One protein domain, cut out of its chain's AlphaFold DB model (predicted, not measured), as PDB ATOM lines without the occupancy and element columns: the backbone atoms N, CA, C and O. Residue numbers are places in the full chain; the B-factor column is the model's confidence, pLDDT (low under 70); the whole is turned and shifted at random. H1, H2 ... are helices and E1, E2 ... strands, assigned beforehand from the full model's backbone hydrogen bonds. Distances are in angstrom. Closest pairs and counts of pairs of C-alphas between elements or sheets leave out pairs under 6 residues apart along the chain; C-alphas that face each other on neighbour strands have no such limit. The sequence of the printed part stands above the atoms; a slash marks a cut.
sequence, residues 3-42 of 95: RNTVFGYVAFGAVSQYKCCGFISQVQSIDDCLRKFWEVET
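AT A GLANCE: This is residues 3 to 42 of the 95 residues of an uncharacterized protein of Araneus ventricosus (UniProt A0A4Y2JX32). A small hairpin of two strands, E1 and E2, and one helix, H1, are joined by a long open loop, residues 12 to 29, which runs away from the hairpin, folds back and leads to the helix at the other end. The printed part has 40 residues, in the order E1, E2, H1; the sheet, E1 - E2, is antiparallel. The class is mixed, with under half of the residues in named elements. The whole is extended, with a radius of gyration of the C-alphas of 14.9 A and spans of 45 by 21 by 14 A.

HOW THE PARTS SIT: E1, residues 3 to 5, and E2, residues 8 to 11, form an antiparallel hairpin, their directions 148 degrees apart. C-alphas 4 and 9 face each other at 4.5 A. N 3 and O 10, 2.8 A, and N 5 and O 8, 2.9 A, are within hydrogen-bond range. H1, residues 30 to 41, is apart from E1; every O i to N i+4 pair in it is within hydrogen-bond range.

IN THESE COORDINATES: E1 begins at C-alpha 3 (99.544, 86.001, 5.867). E2 measures 10.0 A. H1 measures 16.6 A and ends at C-alpha 41 (103.632, 83.076, 35.239).

THE WHOLE: The C-alphas farthest apart, Ser 16 and Thr 42, are 45.6 A apart. The printed part has no cut. The link E1 to E2 is tight, and E2 to H1 is long. Residues 15 to 28 and 41 have pLDDT under 70.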
ATOM      1  N   ARG A   3     100.101  87.328   5.580       77.12
ATOM      2  CA  ARG A   3      99.544  86.001   5.867       77.12
ATOM      3  C   ARG A   3      99.285  85.861   7.358       77.12
ATOM      4  O   ARG A   3     100.158  86.164   8.165       77.12
ATOM      5  N   ASN A   4      98.087  85.400   7.703       77.06
ATOM      6  CA  ASN A   4      97.712  85.126   9.083       77.06
ATOM      7  C   ASN A   4      98.386  83.832   9.570       77.06
ATOM      8  O   ASN A   4      98.436  82.842   8.835       77.06
ATOM      9  N   THR A   5      98.908  83.849  10.791       82.12
ATOM     10  CA  THR A   5      99.542  82.710  11.464       82.12
ATOM     11  C   THR A   5      99.076  82.655  12.915       82.12
ATOM     12  O   THR A   5      98.536  83.629  13.434       82.12
ATOM     13  N   VAL A   6      99.341  81.543  13.603       71.38
ATOM     14  CA  VAL A   6      99.035  81.407  15.040       71.38
ATOM     15  C   VAL A   6      99.785  82.418  15.924       71.38
ATOM     16  O   VAL A   6      99.397  82.626  17.065       71.38
ATOM     17  N   PHE A   7     100.814  83.087  15.387       72.75
ATOM     18  CA  PHE A   7     101.599  84.122  16.066       72.75
ATOM     19  C   PHE A   7     101.299  85.547  15.560       72.75
ATOM     20  O   PHE A   7     102.031  86.483  15.874       72.75
ATOM     21  N   GLY A   8     100.246  85.735  14.757       77.62
ATOM     22  CA  GLY A   8      99.873  87.021  14.159       77.62
ATOM     23  C   GLY A   8     100.144  87.110  12.654       77.62
ATOM     24  O   GLY A   8     100.378  86.106  11.976       77.62
ATOM     25  N   TYR A   9     100.065  88.323  12.102       80.44
ATOM     26  CA  TYR A   9     100.207  88.554  10.662       80.44
ATOM     27  C   TYR A   9     101.671  88.706  10.251       80.44
ATOM     28  O   TYR A   9     102.373  89.599  10.718       80.44
ATOM     29  N   VAL A  10     102.108  87.878   9.305       83.25
ATOM     30  CA  VAL A  10     103.451  87.933   8.722       83.25
ATOM     31  C   VAL A  10     103.385  88.601   7.350       83.25
ATOM     32  O   VAL A  10     102.648  88.153   6.469       83.25
ATOM     33  N   ALA A  11     104.162  89.665   7.153       80.50
ATOM     34  CA  ALA A  11     104.325  90.323   5.858       80.50
ATOM     35  C   ALA A  11     105.474  89.684   5.062       80.50
ATOM     36  O   ALA A  11     106.565  89.499   5.593       80.50
ATOM     37  N   PHE A  12     105.259  89.386   3.780       76.00
ATOM     38  CA  PHE A  12     106.304  88.916   2.862       76.00
ATOM     39  C   PHE A  12     106.166  89.567   1.478       76.00
ATOM     40  O   PHE A  12     105.060  89.869   1.013       76.00
ATOM     41  N   GLY A  13     107.296  89.799   0.812       75.69
ATOM     42  CA  GLY A  13     107.372  90.419  -0.509       75.69
ATOM     43  C   GLY A  13     108.811  90.493  -1.019       75.69
ATOM     44  O   GLY A  13     109.751  90.332  -0.243       75.69
ATOM     45  N   ALA A  14     108.981  90.714  -2.324       74.81
ATOM     46  CA  ALA A  14     110.294  90.967  -2.910       74.81
ATOM     47  C   ALA A  14     110.819  92.330  -2.428       74.81
ATOM     48  O   ALA A  14     110.113  93.333  -2.525       74.81
ATOM     49  N   VAL A  15     112.041  92.360  -1.898       68.94
ATOM     50  CA  VAL A  15     112.671  93.575  -1.364       68.94
ATOM     51  C   VAL A  15     113.705  94.068  -2.376       68.94
ATOM     52  O   VAL A  15     114.685  93.375  -2.647       68.94
ATOM     53  N   SER A  16     113.492  95.257  -2.949       68.56
ATOM     54  CA  SER A  16     114.560  96.006  -3.622       68.56
ATOM     55  C   SER A  16     115.584  96.440  -2.569       68.56
ATOM     56  O   SER A  16     115.207  96.704  -1.433       68.56
ATOM     57  N   GLN A  17     116.874  96.431  -2.913       66.06
ATOM     58  CA  GLN A  17     118.042  96.401  -2.012       66.06
ATOM     59  C   GLN A  17     118.217  97.582  -1.022       66.06
ATOM     60  O   GLN A  17     119.270  98.207  -0.966       66.06
ATOM     61  N   TYR A  18     117.249  97.825  -0.146       57.34
ATOM     62  CA  TYR A  18     117.391  98.645   1.051       57.34
ATOM     63  C   TYR A  18     116.789  97.851   2.208       57.34
ATOM     64  O   TYR A  18     115.574  97.692   2.329       57.34
ATOM     65  N   LYS A  19     117.660  97.250   3.025       53.44
ATOM     66  CA  LYS A  19     117.252  96.447   4.180       53.44
ATOM     67  C   LYS A  19     116.691  97.364   5.268       53.44
ATOM     68  O   LYS A  19     117.443  97.860   6.094       53.44
ATOM     69  N   CYS A  20     115.374  97.500   5.315       56.09
ATOM     70  CA  CYS A  20     114.666  97.840   6.543       56.09
ATOM     71  C   CYS A  20     113.730  96.681   6.882       56.09
ATOM     72  O   CYS A  20     112.630  96.570   6.347       56.09
ATOM     73  N   CYS A  21     114.190  95.790   7.762       55.88
ATOM     74  CA  CYS A  21     113.309  94.852   8.445       55.88
ATOM     75  C   CYS A  21     112.574  95.648   9.529       55.88
ATOM     76  O   CYS A  21     113.105  95.867  10.615       55.88
ATOM     77  N   GLY A  22     111.395  96.173   9.200       56.50
ATOM     78  CA  GLY A  22     110.534  96.811  10.186       56.50
ATOM     79  C   GLY A  22     109.927  95.745  11.090       56.50
ATOM     80  O   GLY A  22     108.993  95.058  10.685       56.50
ATOM     81  N   PHE A  23     110.452  95.606  12.306       56.59
ATOM     82  CA  PHE A  23     109.743  94.911  13.373       56.59
ATOM     83  C   PHE A  23     108.563  95.796  13.783       56.59
ATOM     84  O   PHE A  23     108.755  96.855  14.381       56.59
ATOM     85  N   ILE A  24     107.343  95.392  13.426       56.31
ATOM     86  CA  ILE A  24     106.142  95.994  14.008       56.31
ATOM     87  C   ILE A  24     106.059  95.452  15.436       56.31
ATOM     88  O   ILE A  24     105.437  94.422  15.693       56.31
ATOM     89  N   SER A  25     106.762  96.124  16.349       55.72
ATOM     90  CA  SER A  25     106.575  95.938  17.783       55.72
ATOM     91  C   SER A  25     105.126  96.283  18.103       55.72
ATOM     92  O   SER A  25     104.620  97.307  17.638       55.72
ATOM     93  N   GLN A  26     104.440  95.428  18.860       57.47
ATOM     94  CA  GLN A  26     103.112  95.755  19.372       57.47
ATOM     95  C   GLN A  26     103.142  97.138  20.038       57.47
ATOM     96  O   GLN A  26     104.095  97.481  20.735       57.47
ATOM     97  N   VAL A  27     102.076  97.919  19.838       61.69
ATOM     98  CA  VAL A  27     101.822  99.225  20.478       61.69
ATOM     99  C   VAL A  27     101.454  99.018  21.958       61.69
ATOM    100  O   VAL A  27     100.427  99.483  22.438       61.69
ATOM    101  N   GLN A  28     102.229  98.218  22.681       62.62
ATOM    102  CA  GLN A  28     102.147  98.087  24.130       62.62
ATOM    103  C   GLN A  28     103.508  98.476  24.684       62.62
ATOM    104  O   GLN A  28     104.537  98.177  24.071       62.62
ATOM    105  N   SER A  29     103.520  99.192  25.808       82.00
ATOM    106  CA  SER A  29     104.787  99.505  26.457       82.00
ATOM    107  C   SER A  29     105.485  98.196  26.836       82.00
ATOM    108  O   SER A  29     104.834  97.189  27.136       82.00
ATOM    109  N   ILE A  30     106.816  98.193  26.789       81.81
ATOM    110  CA  ILE A  30     107.611  97.035  27.220       81.81
ATOM    111  C   ILE A  30     107.243  96.670  28.663       81.81
ATOM    112  O   ILE A  30     107.110  95.489  28.977       81.81
ATOM    113  N   ASP A  31     106.989  97.675  29.500       83.56
ATOM    114  CA  ASP A  31     106.535  97.520  30.878       83.56
ATOM    115  C   ASP A  31     105.201  96.767  30.986       83.56
ATOM    116  O   ASP A  31     105.077  95.859  31.805       83.56
ATOM    117  N   ASP A  32     104.215  97.067  30.133       84.38
ATOM    118  CA  ASP A  32     102.936  96.340  30.110       84.38
ATOM    119  C   ASP A  32     103.111  94.880  29.679       84.38
ATOM    120  O   ASP A  32     102.423  93.994  30.189       84.38
ATOM    121  N   CYS A  33     104.025  94.623  28.741       83.62
ATOM    122  CA  CYS A  33     104.326  93.276  28.268       83.62
ATOM    123  C   CYS A  33     105.009  92.447  29.366       83.62
ATOM    124  O   CYS A  33     104.581  91.330  29.656       83.62
ATOM    125  N   LEU A  34     106.016  93.025  30.030       84.12
ATOM    126  CA  LEU A  34     106.705  92.400  31.159       84.12
ATOM    127  C   LEU A  34     105.757  92.171  32.337       84.12
ATOM    128  O   LEU A  34     105.781  91.097  32.929       84.12
ATOM    129  N   ARG A  35     104.888  93.138  32.655       86.31
ATOM    130  CA  ARG A  35     103.898  92.981  33.723       86.31
ATOM    131  C   ARG A  35     102.957  91.814  33.438       86.31
ATOM    132  O   ARG A  35     102.819  90.951  34.291       86.31
ATOM    133  N   LYS A  36     102.370  91.743  32.239       82.62
ATOM    134  CA  LYS A  36     101.477  90.636  31.854       82.62
ATOM    135  C   LYS A  36     102.184  89.285  31.855       82.62
ATOM    136  O   LYS A  36     101.585  88.296  32.257       82.62
ATOM    137  N   PHE A  37     103.439  89.240  31.408       84.75
ATOM    138  CA  PHE A  37     104.249  88.026  31.468       84.75
ATOM    139  C   PHE A  37     104.357  87.521  32.911       84.75
ATOM    140  O   PHE A  37     104.029  86.371  33.188       84.75
ATOM    141  N   TRP A  38     104.726  88.404  33.841       84.06
ATOM    142  CA  TRP A  38     104.828  88.038  35.248       84.06
ATOM    143  C   TRP A  38     103.468  87.770  35.897       84.06
ATOM    144  O   TRP A  38     103.387  86.861  36.704       84.06
ATOM    145  N   GLU A  39     102.389  88.470  35.544       82.69
ATOM    146  CA  GLU A  39     101.035  88.183  36.056       82.69
ATOM    147  C   GLU A  39     100.538  86.782  35.668       82.69
ATOM    148  O   GLU A  39      99.823  86.154  36.443       82.69
ATOM    149  N   VAL A  40     100.908  86.289  34.482       77.06
ATOM    150  CA  VAL A  40     100.508  84.957  33.996       77.06
ATOM    151  C   VAL A  40     101.370  83.846  34.601       77.06
ATOM    152  O   VAL A  40     100.846  82.790  34.940       77.06
ATOM    153  N   GLU A  41     102.677  84.076  34.737       68.12
ATOM    154  CA  GLU A  41     103.632  83.076  35.239       68.12
ATOM    155  C   GLU A  41     103.758  83.076  36.773       68.12
ATOM    156  O   GLU A  41     104.253  82.115  37.364       68.12
ATOM    157  N   THR A  42     103.323  84.144  37.448       76.19
ATOM    158  CA  THR A  42     103.327  84.193  38.913       76.19
ATOM    159  C   THR A  42     102.187  83.341  39.439       76.19
ATOM    160  O   THR A  42     101.013  83.675  39.302       76.19
TER     161      THR A  42